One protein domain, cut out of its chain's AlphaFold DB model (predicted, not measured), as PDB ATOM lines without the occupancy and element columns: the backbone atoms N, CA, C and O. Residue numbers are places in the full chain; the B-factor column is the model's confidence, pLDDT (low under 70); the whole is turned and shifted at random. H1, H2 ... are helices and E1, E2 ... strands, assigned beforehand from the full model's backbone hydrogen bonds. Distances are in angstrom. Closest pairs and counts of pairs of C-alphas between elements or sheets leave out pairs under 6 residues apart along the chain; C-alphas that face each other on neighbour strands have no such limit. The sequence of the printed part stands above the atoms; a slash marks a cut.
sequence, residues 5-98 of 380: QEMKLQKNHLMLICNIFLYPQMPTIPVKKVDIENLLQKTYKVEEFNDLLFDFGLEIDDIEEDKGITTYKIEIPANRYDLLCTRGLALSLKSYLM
ATOM      1  N   GLN A   5      11.223 152.337   3.743       42.38
ATOM      2  CA  GLN A   5      12.125 152.146   4.884       42.38
ATOM      3  C   GLN A   5      11.862 153.135   6.030       42.38
ATOM      4  O   GLN A   5      11.895 152.727   7.190       42.38
ATOM      5  N   GLU A   6      11.508 154.389   5.741       38.78
ATOM      6  CA  GLU A   6      11.208 155.404   6.765       38.78
ATOM      7  C   GLU A   6       9.874 155.133   7.477       38.78
ATOM      8  O   GLU A   6       9.790 155.262   8.699       38.78
ATOM      9  N   MET A   7       8.864 154.625   6.754       44.12
ATOM     10  CA  MET A   7       7.618 154.134   7.370       44.12
ATOM     11  C   MET A   7       7.859 152.934   8.299       44.12
ATOM     12  O   MET A   7       7.173 152.783   9.311       44.12
ATOM     13  N   LYS A   8       8.846 152.084   7.985       40.53
ATOM     14  CA  LYS A   8       9.206 150.919   8.808       40.53
ATOM     15  C   LYS A   8       9.927 151.340  10.094       40.53
ATOM     16  O   LYS A   8       9.668 150.766  11.148       40.53
ATOM     17  N   LEU A   9      10.768 152.378  10.031       38.56
ATOM     18  CA  LEU A   9      11.445 152.936  11.207       38.56
ATOM     19  C   LEU A   9      10.482 153.662  12.159       38.56
ATOM     20  O   LEU A   9      10.578 153.460  13.367       38.56
ATOM     21  N   GLN A  10       9.518 154.439  11.647       42.25
ATOM     22  CA  GLN A  10       8.504 155.079  12.499       42.25
ATOM     23  C   GLN A  10       7.574 154.058  13.171       42.25
ATOM     24  O   GLN A  10       7.244 154.226  14.344       42.25
ATOM     25  N   LYS A  11       7.223 152.957  12.486       43.44
ATOM     26  CA  LYS A  11       6.441 151.853  13.075       43.44
ATOM     27  C   LYS A  11       7.207 151.150  14.207       43.44
ATOM     28  O   LYS A  11       6.625 150.853  15.245       43.44
ATOM     29  N   ASN A  12       8.520 150.973  14.050       40.19
ATOM     30  CA  ASN A  12       9.378 150.419  15.101       40.19
ATOM     31  C   ASN A  12       9.557 151.374  16.292       40.19
ATOM     32  O   ASN A  12       9.661 150.907  17.422       40.19
ATOM     33  N   HIS A  13       9.559 152.692  16.072       34.31
ATOM     34  CA  HIS A  13       9.668 153.672  17.158       34.31
ATOM     35  C   HIS A  13       8.353 153.839  17.939       34.31
ATOM     36  O   HIS A  13       8.388 153.957  19.161       34.31
ATOM     37  N   LEU A  14       7.194 153.736  17.270       34.91
ATOM     38  CA  LEU A  14       5.889 153.651  17.941       34.91
ATOM     39  C   LEU A  14       5.743 152.340  18.737       34.91
ATOM     40  O   LEU A  14       5.274 152.362  19.871       34.91
ATOM     41  N   MET A  15       6.219 151.211  18.192       34.00
ATOM     42  CA  MET A  15       6.251 149.931  18.916       34.00
ATOM     43  C   MET A  15       7.183 149.954  20.133       34.00
ATOM     44  O   MET A  15       6.859 149.352  21.154       34.00
ATOM     45  N   LEU A  16       8.308 150.676  20.077       31.33
ATOM     46  CA  LEU A  16       9.223 150.776  21.218       31.33
ATOM     47  C   LEU A  16       8.614 151.544  22.403       31.33
ATOM     48  O   LEU A  16       8.918 151.224  23.549       31.33
ATOM     49  N   ILE A  17       7.737 152.518  22.136       33.75
ATOM     50  CA  ILE A  17       7.025 153.281  23.175       33.75
ATOM     51  C   ILE A  17       5.819 152.486  23.714       33.75
ATOM     52  O   ILE A  17       5.500 152.579  24.898       33.75
ATOM     53  N   CYS A  18       5.199 151.627  22.896       32.34
ATOM     54  CA  CYS A  18       4.130 150.718  23.330       32.34
ATOM     55  C   CYS A  18       4.622 149.478  24.106       32.34
ATOM     56  O   CYS A  18       3.860 148.927  24.896       32.34
ATOM     57  N   ASN A  19       5.887 149.070  23.955       29.52
ATOM     58  CA  ASN A  19       6.456 147.869  24.590       29.52
ATOM     59  C   ASN A  19       6.674 147.959  26.117       29.52
ATOM     60  O   ASN A  19       7.181 147.013  26.717       29.52
ATOM     61  N   ILE A  20       6.288 149.062  26.769       32.78
ATOM     62  CA  ILE A  20       6.264 149.165  28.242       32.78
ATOM     63  C   ILE A  20       4.974 148.555  28.828       32.78
ATOM     64  O   ILE A  20       4.917 148.232  30.015       32.78
ATOM     65  N   PHE A  21       3.967 148.285  27.994       33.06
ATOM     66  CA  PHE A  21       2.838 147.438  28.355       33.06
ATOM     67  C   PHE A  21       3.074 146.046  27.774       33.06
ATOM     68  O   PHE A  21       3.152 145.879  26.561       33.06
ATOM     69  N   LEU A  22       3.199 145.041  28.645       32.91
ATOM     70  CA  LEU A  22       3.077 143.631  28.276       32.91
ATOM     71  C   LEU A  22       1.737 143.449  27.548       32.91
ATOM     72  O   LEU A  22       0.706 143.279  28.200       32.91
ATOM     73  N   TYR A  23       1.732 143.533  26.215       38.34
ATOM     74  CA  TYR A  23       0.567 143.162  25.426       38.34
ATOM     75  C   TYR A  23       0.302 141.683  25.712       38.34
ATOM     76  O   TYR A  23       1.208 140.862  25.527       38.34
ATOM     77  N   PRO A  24      -0.886 141.311  26.219       49.28
ATOM     78  CA  PRO A  24      -1.244 139.908  26.277       49.28
ATOM     79  C   PRO A  24      -1.180 139.383  24.842       49.28
ATOM     80  O   PRO A  24      -1.810 139.955  23.956       49.28
ATOM     81  N   GLN A  25      -0.372 138.346  24.613       57.34
ATOM     82  CA  GLN A  25      -0.333 137.638  23.336       57.34
ATOM     83  C   GLN A  25      -1.780 137.323  22.939       57.34
ATOM     84  O   GLN A  25      -2.518 136.747  23.749       57.34
ATOM     85  N   MET A  26      -2.214 137.788  21.766       76.38
ATOM     86  CA  MET A  26      -3.608 137.626  21.377       76.38
ATOM     87  C   MET A  26      -3.888 136.130  21.197       76.38
ATOM     88  O   MET A  26      -3.081 135.410  20.600       76.38
ATOM     89  N   PRO A  27      -4.973 135.610  21.788       87.81
ATOM     90  CA  PRO A  27      -5.301 134.203  21.666       87.81
ATOM     91  C   PRO A  27      -5.642 133.868  20.216       87.81
ATOM     92  O   PRO A  27      -6.500 134.504  19.610       87.81
ATOM     93  N   THR A  28      -5.026 132.816  19.688       91.06
ATOM     94  CA  THR A  28      -5.421 132.234  18.407       91.06
ATOM     95  C   THR A  28      -6.378 131.070  18.624       91.06
ATOM     96  O   THR A  28      -6.282 130.313  19.600       91.06
ATOM     97  N   ILE A  29      -7.341 130.922  17.717       93.81
ATOM     98  CA  ILE A  29      -8.257 129.787  17.708       93.81
ATOM     99  C   ILE A  29      -8.137 129.007  16.397       93.81
ATOM    100  O   ILE A  29      -8.221 129.608  15.329       93.81
ATOM    101  N   PRO A  30      -7.955 127.675  16.447       94.25
ATOM    102  CA  PRO A  30      -8.068 126.851  15.255       94.25
ATOM    103  C   PRO A  30      -9.549 126.664  14.915       94.25
ATOM    104  O   PRO A  30     -10.330 126.210  15.753       94.25
ATOM    105  N   VAL A  31      -9.927 127.008  13.688       95.38
ATOM    106  CA  VAL A  31     -11.283 126.874  13.152       95.38
ATOM    107  C   VAL A  31     -11.202 126.124  11.834       95.38
ATOM    108  O   VAL A  31     -10.640 126.621  10.858       95.38
ATOM    109  N   LYS A  32     -11.773 124.920  11.776       94.31
ATOM    110  CA  LYS A  32     -11.855 124.187  10.511       94.31
ATOM    111  C   LYS A  32     -12.812 124.911   9.576       94.31
ATOM    112  O   LYS A  32     -13.922 125.273   9.971       94.31
ATOM    113  N   LYS A  33     -12.401 125.058   8.319       95.00
ATOM    114  CA  LYS A  33     -13.197 125.701   7.271       95.00
ATOM    115  C   LYS A  33     -14.591 125.080   7.160       95.00
ATOM    116  O   LYS A  33     -15.587 125.792   7.199       95.00
ATOM    117  N   VAL A  34     -14.653 123.752   7.100       92.75
ATOM    118  CA  VAL A  34     -15.915 123.012   6.964       92.75
ATOM    119  C   VAL A  34     -16.859 123.290   8.140       92.75
ATOM    120  O   VAL A  34     -18.059 123.455   7.941       92.75
ATOM    121  N   ASP A  35     -16.330 123.401   9.359       93.25
ATOM    122  CA  ASP A  35     -17.141 123.606  10.563       93.25
ATOM    123  C   ASP A  35     -17.784 124.995  10.564       93.25
ATOM    124  O   ASP A  35     -18.987 125.126  10.810       93.25
ATOM    125  N   ILE A  36     -17.005 126.038  10.255       95.38
ATOM    126  CA  ILE A  36     -17.527 127.406  10.214       95.38
ATOM    127  C   ILE A  36     -18.489 127.607   9.037       95.38
ATOM    128  O   ILE A  36     -19.533 128.228   9.217       95.38
ATOM    129  N   GLU A  37     -18.216 127.017   7.870       95.06
ATOM    130  CA  GLU A  37     -19.119 127.050   6.711       95.06
ATOM    131  C   GLU A  37     -20.448 126.348   7.002       95.06
ATOM    132  O   GLU A  37     -21.515 126.878   6.683       95.06
ATOM    133  N   ASN A  38     -20.405 125.197   7.683       93.75
ATOM    134  CA  ASN A  38     -21.603 124.499   8.143       93.75
ATOM    135  C   ASN A  38     -22.399 125.351   9.133       93.75
ATOM    136  O   ASN A  38     -23.624 125.419   9.049       93.75
ATOM    137  N   LEU A  39     -21.741 126.039  10.067       94.00
ATOM    138  CA  LEU A  39     -22.445 126.900  11.014       94.00
ATOM    139  C   LEU A  39     -23.056 128.122  10.324       94.00
ATOM    140  O   LEU A  39     -24.202 128.458  10.629       94.00
ATOM    141  N   LEU A  40     -22.336 128.752   9.394       95.06
ATOM    142  CA  LEU A  40     -22.798 129.898   8.603       95.06
ATOM    143  C   LEU A  40     -23.782 129.509   7.487       95.06
ATOM    144  O   LEU A  40     -24.438 130.384   6.942       95.06
ATOM    145  N   GLN A  41     -23.926 128.217   7.175       94.44
ATOM    146  CA  GLN A  41     -24.748 127.710   6.065       94.44
ATOM    147  C   GLN A  41     -24.339 128.304   4.706       94.44
ATOM    148  O   GLN A  41     -25.171 128.523   3.823       94.44
ATOM    149  N   LYS A  42     -23.040 128.571   4.538       93.94
ATOM    150  CA  LYS A  42     -22.473 129.189   3.339       93.94
ATOM    151  C   LYS A  42     -21.018 128.780   3.165       93.94
ATOM    152  O   LYS A  42     -20.255 128.772   4.123       93.94
ATOM    153  N   THR A  43     -20.644 128.482   1.925       94.50
ATOM    154  CA  THR A  43     -19.258 128.216   1.530       94.50
ATOM    155  C   THR A  43     -18.551 129.513   1.166       94.50
ATOM    156  O   THR A  43     -19.144 130.363   0.498       94.50
ATOM    157  N   TYR A  44     -17.279 129.628   1.525       92.75
ATOM    158  CA  TYR A  44     -16.452 130.793   1.245       92.75
ATOM    159  C   TYR A  44     -15.173 130.394   0.510       92.75
ATOM    160  O   TYR A  44     -14.535 129.371   0.798       92.75
ATOM    161  N   LYS A  45     -14.741 131.238  -0.430       94.81
ATOM    162  CA  LYS A  45     -13.325 131.232  -0.817       94.81
ATOM    163  C   LYS A  45     -12.486 131.753   0.346       94.81
ATOM    164  O   LYS A  45     -12.986 132.484   1.198       94.81
ATOM    165  N   VAL A  46     -11.216 131.359   0.388       92.69
ATOM    166  CA  VAL A  46     -10.317 131.754   1.482       92.69
ATOM    167  C   VAL A  46     -10.182 133.276   1.531       92.69
ATOM    168  O   VAL A  46     -10.291 133.860   2.602       92.69
ATOM    169  N   GLU A  47     -10.044 133.918   0.372       94.31
ATOM    170  CA  GLU A  47      -9.922 135.371   0.251       94.31
ATOM    171  C   GLU A  47     -11.197 136.085   0.719       94.31
ATOM    172  O   GLU A  47     -11.127 137.013   1.513       94.31
ATOM    173  N   GLU A  48     -12.369 135.595   0.305       95.31
ATOM    174  CA  GLU A  48     -13.668 136.157   0.707       95.31
ATOM    175  C   GLU A  48     -13.895 136.055   2.222       95.31
ATOM    176  O   GLU A  48     -14.458 136.963   2.834       95.31
ATOM    177  N   PHE A  49     -13.473 134.945   2.839       96.31
ATOM    178  CA  PHE A  49     -13.573 134.772   4.285       96.31
ATOM    179  C   PHE A  49     -12.568 135.650   5.035       96.31
ATOM    180  O   PHE A  49     -12.905 136.205   6.077       96.31
ATOM    181  N   ASN A  50     -11.359 135.810   4.495       95.69
ATOM    182  CA  ASN A  50     -10.351 136.700   5.058       95.69
ATOM    183  C   ASN A  50     -10.812 138.165   5.035       95.69
ATOM    184  O   ASN A  50     -10.703 138.844   6.050       95.69
ATOM    185  N   ASP A  51     -11.390 138.625   3.922       94.81
ATOM    186  CA  ASP A  51     -11.948 139.978   3.814       94.81
ATOM    187  C   ASP A  51     -13.086 140.192   4.827       94.81
ATOM    188  O   ASP A  51     -13.126 141.213   5.512       94.81
ATOM    189  N   LEU A  52     -13.970 139.198   4.997       96.06
ATOM    190  CA  LEU A  52     -15.029 139.236   6.012       96.06
ATOM    191  C   LEU A  52     -14.469 139.349   7.437       96.06
ATOM    192  O   LEU A  52     -14.969 140.144   8.233       96.06
ATOM    193  N   LEU A  53     -13.466 138.536   7.779       96.38
ATOM    194  CA  LEU A  53     -12.832 138.590   9.095       96.38
ATOM    195  C   LEU A  53     -12.157 139.942   9.315       96.38
ATOM    196  O   LEU A  53     -12.362 140.540  10.369       96.38
ATOM    197  N   PHE A  54     -11.448 140.458   8.310       94.44
ATOM    198  CA  PHE A  54     -10.785 141.756   8.375       94.44
ATOM    199  C   PHE A  54     -11.780 142.899   8.610       94.44
ATOM    200  O   PHE A  54     -11.577 143.722   9.503       94.44
ATOM    201  N   ASP A  55     -12.897 142.916   7.879       93.81
ATOM    202  CA  ASP A  55     -13.978 143.890   8.073       93.81
ATOM    203  C   ASP A  55     -14.636 143.768   9.462       93.81
ATOM    204  O   ASP A  55     -15.109 144.760  10.026       93.81
ATOM    205  N   PHE A  56     -14.640 142.566  10.042       95.56
ATOM    206  CA  PHE A  56     -15.097 142.311  11.409       95.56
ATOM    207  C   PHE A  56     -14.036 142.622  12.487       95.56
ATOM    208  O   PHE A  56     -14.346 142.592  13.679       95.56
ATOM    209  N   GLY A  57     -12.801 142.953  12.095       92.81
ATOM    210  CA  GLY A  57     -11.693 143.260  13.004       92.81
ATOM    211  C   GLY A  57     -10.909 142.038  13.495       92.81
ATOM    212  O   GLY A  57     -10.314 142.094  14.569       92.81
ATOM    213  N   LEU A  58     -10.926 140.938  12.740       95.38
ATOM    214  CA  LEU A  58     -10.167 139.710  12.991       95.38
ATOM    215  C   LEU A  58      -9.158 139.452  11.867       95.38
ATOM    216  O   LEU A  58      -9.342 139.895  10.736       95.38
ATOM    217  N   GLU A  59      -8.115 138.682  12.168       92.88
ATOM    218  CA  GLU A  59      -7.076 138.313  11.203       92.88
ATOM    219  C   GLU A  59      -6.849 136.798  11.210       92.88
ATOM    220  O   GLU A  59      -6.923 136.140  12.253       92.88
ATOM    221  N   ILE A  60      -6.599 136.235  10.027       95.56
ATOM    222  CA  ILE A  60      -6.096 134.868   9.896       95.56
ATOM    223  C   ILE A  60      -4.572 134.935  10.024       95.56
ATOM    224  O   ILE A  60      -3.899 135.418   9.119       95.56
ATOM    225  N   ASP A  61      -4.044 134.435  11.139       94.62
ATOM    226  CA  ASP A  61      -2.602 134.355  11.415       94.62
ATOM    227  C   ASP A  61      -1.929 133.284  10.542       94.62
ATOM    228  O   ASP A  61      -0.832 133.473  10.021       94.62
ATOM    229  N   ASP A  62      -2.612 132.152  10.340       94.94
ATOM    230  CA  ASP A  62      -2.082 131.020   9.583       94.94
ATOM    231  C   ASP A  62      -3.203 130.151   8.997       94.94
ATOM    232  O   ASP A  62      -4.334 130.119   9.502       94.94
ATOM    233  N   ILE A  63      -2.879 129.409   7.939       95.75
ATOM    234  CA  ILE A  63      -3.771 128.434   7.311       95.75
ATOM    235  C   ILE A  63      -3.035 127.104   7.220       95.75
ATOM    236  O   ILE A  63      -2.076 126.954   6.467       95.75
ATOM    237  N   GLU A  64      -3.532 126.117   7.955       95.25
ATOM    238  CA  GLU A  64      -3.006 124.760   7.922       95.25
ATOM    239  C   GLU A  64      -3.890 123.868   7.053       95.25
ATOM    240  O   GLU A  64      -5.120 123.918   7.122       95.25
ATOM    241  N   GLU A  65      -3.257 123.007   6.264       93.25
ATOM    242  CA  GLU A  65      -3.935 121.975   5.493       93.25
ATOM    243  C   GLU A  65      -3.390 120.606   5.908       93.25
ATOM    244  O   GLU A  65      -2.249 120.259   5.607       93.25
ATOM    245  N   ASP A  66      -4.204 119.825   6.623       89.19
ATOM    246  CA  ASP A  66      -3.867 118.452   7.013       89.19
ATOM    247  C   ASP A  66      -4.894 117.486   6.426       89.19
ATOM    248  O   ASP A  66      -6.097 117.622   6.646       89.19
ATOM    249  N   LYS A  67      -4.421 116.506   5.647       87.25
ATOM    250  CA  LYS A  67      -5.254 115.463   5.009       87.25
ATOM    251  C   LYS A  67      -6.475 116.017   4.249       87.25
ATOM    252  O   LYS A  67      -7.538 115.401   4.253       87.25
ATOM    253  N   GLY A  68      -6.317 117.168   3.590       85.56
ATOM    254  CA  GLY A  68      -7.381 117.840   2.832       85.56
ATOM    255  C   GLY A  68      -8.388 118.616   3.689       85.56
ATOM    256  O   GLY A  68      -9.432 119.024   3.185       85.56
ATOM    257  N   ILE A  69      -8.103 118.817   4.979       88.88
ATOM    258  CA  ILE A  69      -8.893 119.655   5.882       88.88
ATOM    259  C   ILE A  69      -8.158 120.980   6.078       88.88
ATOM    260  O   ILE A  69      -7.088 121.023   6.686       88.88
ATOM    261  N   THR A  70      -8.763 122.065   5.602       94.56
ATOM    262  CA  THR A  70      -8.282 123.431   5.842       94.56
ATOM    263  C   THR A  70      -8.697 123.909   7.233       94.56
ATOM    264  O   THR A  70      -9.885 123.891   7.573       94.56
ATOM    265  N   THR A  71      -7.733 124.386   8.017       95.94
ATOM    266  CA  THR A  71      -7.933 124.980   9.342       95.94
ATOM    267  C   THR A  71      -7.356 126.389   9.367       95.94
ATOM    268  O   THR A  71      -6.174 126.586   9.105       95.94
ATOM    269  N   TYR A  72      -8.191 127.369   9.700       96.56
ATOM    270  CA  TYR A  72      -7.779 128.751   9.917       96.56
ATOM    271  C   TYR A  72      -7.329 128.925  11.366       96.56
ATOM    272  O   TYR A  72      -8.069 128.565  12.282       96.56
ATOM    273  N   LYS A  73      -6.152 129.507  11.592       96.25
ATOM    274  CA  LYS A  73      -5.777 130.043  12.903       96.25
ATOM    275  C   LYS A  73      -6.170 131.509  12.937       96.25
ATOM    276  O   LYS A  73      -5.535 132.333  12.293       96.25
ATOM    277  N   ILE A  74      -7.246 131.816  13.649       96.62
ATOM    278  CA  ILE A  74      -7.796 133.173  13.709       96.62
ATOM    279  C   ILE A  74      -7.322 133.828  15.000       96.62
ATOM    280  O   ILE A  74      -7.513 133.263  16.080       96.62
ATOM    281  N   GLU A  75      -6.710 135.000  14.891       95.25
ATOM    282  CA  GLU A  75      -6.298 135.816  16.026       95.25
ATOM    283  C   GLU A  75      -7.504 136.579  16.585       95.25
ATOM    284  O   GLU A  75      -8.232 137.260  15.861       95.25
ATOM    285  N   ILE A  76      -7.756 136.417  17.885       94.38
ATOM    286  CA  ILE A  76      -8.928 136.964  18.566       94.38
ATOM    287  C   ILE A  76      -8.499 138.075  19.531       94.38
ATOM    288  O   ILE A  76      -7.589 137.861  20.338       94.38
ATOM    289  N   PRO A  77      -9.187 139.235  19.546       91.69
ATOM    290  CA  PRO A  77      -8.956 140.270  20.544       91.69
ATOM    291  C   PRO A  77      -9.066 139.718  21.969       91.69
ATOM    292  O   PRO A  77     -10.042 139.057  22.330       91.69
ATOM    293  N   ALA A  78      -8.081 140.017  22.818       87.50
ATOM    294  CA  ALA A  78      -7.976 139.441  24.165       87.50
ATOM    295  C   ALA A  78      -9.158 139.781  25.105       87.50
ATOM    296  O   ALA A  78      -9.315 139.163  26.158       87.50
ATOM    297  N   ASN A  79      -9.983 140.766  24.747       87.94
ATOM    298  CA  ASN A  79     -11.199 141.168  25.453       87.94
ATOM    299  C   ASN A  79     -12.475 140.462  24.945       87.94
ATOM    300  O   ASN A  79     -13.466 140.426  25.674       87.94
ATOM    301  N   ARG A  80     -12.466 139.855  23.751       94.00
ATOM    302  CA  ARG A  80     -13.634 139.214  23.118       94.00
ATOM    303  C   ARG A  80     -13.701 137.715  23.402       94.00
ATOM    304  O   ARG A  80     -13.540 136.867  22.527       94.00
ATOM    305  N   TYR A  81     -13.962 137.371  24.663       95.75
ATOM    306  CA  TYR A  81     -14.052 135.974  25.111       95.75
ATOM    307  C   TYR A  81     -15.188 135.177  24.451       95.75
ATOM    308  O   TYR A  81     -15.135 133.947  24.409       95.75
ATOM    309  N   ASP A  82     -16.216 135.850  23.935       96.50
ATOM    310  CA  ASP A  82     -17.297 135.246  23.153       96.50
ATOM    311  C   ASP A  82     -16.796 134.634  21.839       96.50
ATOM    312  O   ASP A  82     -17.399 133.687  21.346       96.50
ATOM    313  N   LEU A  83     -15.659 135.107  21.322       97.06
ATOM    314  CA  LEU A  83     -15.066 134.646  20.071       97.06
ATOM    315  C   LEU A  83     -14.045 133.514  20.243       97.06
ATOM    316  O   LEU A  83     -13.503 133.051  19.249       97.06
ATOM    317  N   LEU A  84     -13.769 133.021  21.460       96.44
ATOM    318  CA  LEU A  84     -12.738 131.979  21.661       96.44
ATOM    319  C   LEU A  84     -13.182 130.555  21.260       96.44
ATOM    320  O   LEU A  84     -12.444 129.591  21.486       96.44
ATOM    321  N   CYS A  85     -14.362 130.404  20.661       96.50
ATOM    322  CA  CYS A  85     -14.868 129.146  20.112       96.50
ATOM    323  C   CYS A  85     -15.515 129.359  18.743       96.50
ATOM    324  O   CYS A  85     -15.972 130.458  18.417       96.50
ATOM    325  N   THR A  86     -15.587 128.288  17.957       96.44
ATOM    326  CA  THR A  86     -16.105 128.328  16.585       96.44
ATOM    327  C   THR A  86     -17.583 128.710  16.561       96.44
ATOM    328  O   THR A  86     -18.002 129.534  15.747       96.44
ATOM    329  N   ARG A  87     -18.386 128.174  17.489       95.00
ATOM    330  CA  ARG A  87     -19.811 128.535  17.606       95.00
ATOM    331  C   ARG A  87     -20.018 130.001  17.972       95.00
ATOM    332  O   ARG A  87     -20.914 130.638  17.424       95.00
ATOM    333  N   GLY A  88     -19.206 130.531  18.883       96.12
ATOM    334  CA  GLY A  88     -19.244 131.936  19.280       96.12
ATOM    335  C   GLY A  88     -18.917 132.866  18.115       96.12
ATOM    336  O   GLY A  88     -19.709 133.755  17.802       96.12
ATOM    337  N   LEU A  89     -17.833 132.570  17.388       97.44
ATOM    338  CA  LEU A  89     -17.470 133.267  16.153       97.44
ATOM    339  C   LEU A  89     -18.606 133.225  15.118       97.44
ATOM    340  O   LEU A  89     -18.989 134.263  14.583       97.44
ATOM    341  N   ALA A  90     -19.195 132.051  14.876       96.44
ATOM    342  CA  ALA A  90     -20.306 131.903  13.940       96.44
ATOM    343  C   ALA A  90     -21.525 132.762  14.320       96.44
ATOM    344  O   ALA A  90     -22.131 133.386  13.451       96.44
ATOM    345  N   LEU A  91     -21.890 132.811  15.609       95.62
ATOM    346  CA  LEU A  91     -23.000 133.641  16.095       95.62
ATOM    347  C   LEU A  91     -22.741 135.130  15.843       95.62
ATOM    348  O   LEU A  91     -23.644 135.841  15.399       95.62
ATOM    349  N   SER A  92     -21.519 135.594  16.104       96.69
ATOM    350  CA  SER A  92     -21.133 136.981  15.856       96.69
ATOM    351  C   SER A  92     -21.119 137.315  14.365       96.69
ATOM    352  O   SER A  92     -21.690 138.330  13.973       96.69
ATOM    353  N   LEU A  93     -20.557 136.443  13.522       97.31
ATOM    354  CA  LEU A  93     -20.515 136.645  12.071       97.31
ATOM    355  C   LEU A  93     -21.914 136.638  11.441       97.31
ATOM    356  O   LEU A  93     -22.199 137.491  10.606       97.31
ATOM    357  N   LYS A  94     -22.828 135.760  11.878       96.94
ATOM    358  CA  LYS A  94     -24.236 135.795  11.429       96.94
ATOM    359  C   LYS A  94     -24.924 137.115  11.746       96.94
ATOM    360  O   LYS A  94     -25.665 137.636  10.911       96.94
ATOM    361  N   SER A  95     -24.671 137.653  12.941       96.69
ATOM    362  CA  SER A  95     -25.181 138.968  13.332       96.69
ATOM    363  C   SER A  95     -24.580 140.059  12.449       96.69
ATOM    364  O   SER A  95     -25.312 140.898  11.931       96.69
ATOM    365  N   TYR A  96     -23.267 140.011  12.219       97.25
ATOM    366  CA  TYR A  96     -22.542 140.997  11.422       97.25
ATOM    367  C   TYR A  96     -22.990 141.032   9.954       97.25
ATOM    368  O   TYR A  96     -23.186 142.103   9.372       97.25
ATOM    369  N   LEU A  97     -23.228 139.853   9.378       95.69
ATOM    370  CA  LEU A  97     -23.769 139.666   8.032       95.69
ATOM    371  C   LEU A  97     -25.270 139.988   7.934       95.69
ATOM    372  O   LEU A  97     -25.809 140.032   6.830       95.69
ATOM    373  N   MET A  98     -25.944 140.243   9.064       94.00
ATOM    374  CA  MET A  98     -27.394 140.454   9.162       94.00
ATOM    375  C   MET A  98     -28.229 139.270   8.641       94.00
ATOM    376  O   MET A  98     -29.387 139.446   8.266       94.00
TER     377      MET A  98
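Overview. This is residues 5 to 98 of the 380 residues of the protein "Phenylalanyl-tRNA synthetase beta chain" of Nosema bombycis (strain CQ1 / CVCC 102059) (UniProt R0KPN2). A small body, built of a three-stranded antiparallel sheet with H3 over one face and the touching pair H2 and H4 grazing it, has a lone helix, H1, held far off from it. Residues 5 to 22, of which 5 to 18 belong to H1, stand free and stick out from this body. The printed part has 94 residues, with four named helices and three named strands in the order H1 E1 H2 H3 E2 E3 H4; the sheet's order is E1 E3 E2, and the class is mixed, helices and strands. The whole is loose, with a radius of gyration of the C-alphas of 15.7 A, and elongated, spanning 44 by 27 by 25 A.

Arrangement. Start at H1, residues 5 to 18, which is not on the sheet and touches no helix. Next look at E1, residues 28 to 32, an edge strand whose antiparallel neighbour is the inner strand E3, residues 69 to 75; N 31 and O 72 are 2.8 A apart, within hydrogen-bond range. H2, residues 33 to 40, only grazes the sheet with its residues 33 to 36; its closest C-alphas to E3 are those of Lys 33 and Thr 70, 5.6 A. H3, residues 46 to 55, lies over the edge strand E2, residues 59 to 66, at a height over the sheet of 8.3 A, and runs along the strands, at 25 degrees to E2 on the local plane; their closest C-alphas are those of Leu 53 and Glu 59, 6.1 A. H3 and the sheet E1 E3 E2 form two layers, a helix on one face of a sheet. E2 and E3 form a hairpin, antiparallel, with N 71 and O 64 2.8 A apart, within hydrogen-bond range. E1, H2 H3, E2 form a split strand-helix-strand unit, two strands running the same way with E3 between them, and its crossover is right-handed. H4, residues 86 to 96, only grazes the sheet with its residues 86 to 89 and touches H2 at a steep tilt of 50 degrees, the same way; the closest C-alphas are those of Leu 39 and Ala 90, 6.2 A. H3 and H4 are near each other, with 5 pairs of C-alphas within 10 A. In H1, H2, H3 and H4 every O i to N i+4 pair is within hydrogen-bond range.

Along the chain. Find C-alpha 5 at (12.125, 152.146, 4.884); from there H1 runs 20.2 A to C-alpha 18. E1 spans 13.0 A, H2 10.6 A and H3 14.3 A. E2 begins at C-alpha 59, (-7.076, 138.313, 11.203), and runs 20.6 A; E3 comes back over 19.3 A. H4 spans 15.1 A and ends at C-alpha 96, (-22.542, 140.997, 11.422).

Size, cuts and confidence. The two C-alphas farthest apart are those of Glu 6 and Gln 41, 45.4 A. The printed part has no cut and no long link. Look at the B-factor column: residues 5 to 25 are under 70, and the mean pLDDT of the printed part is 81.6.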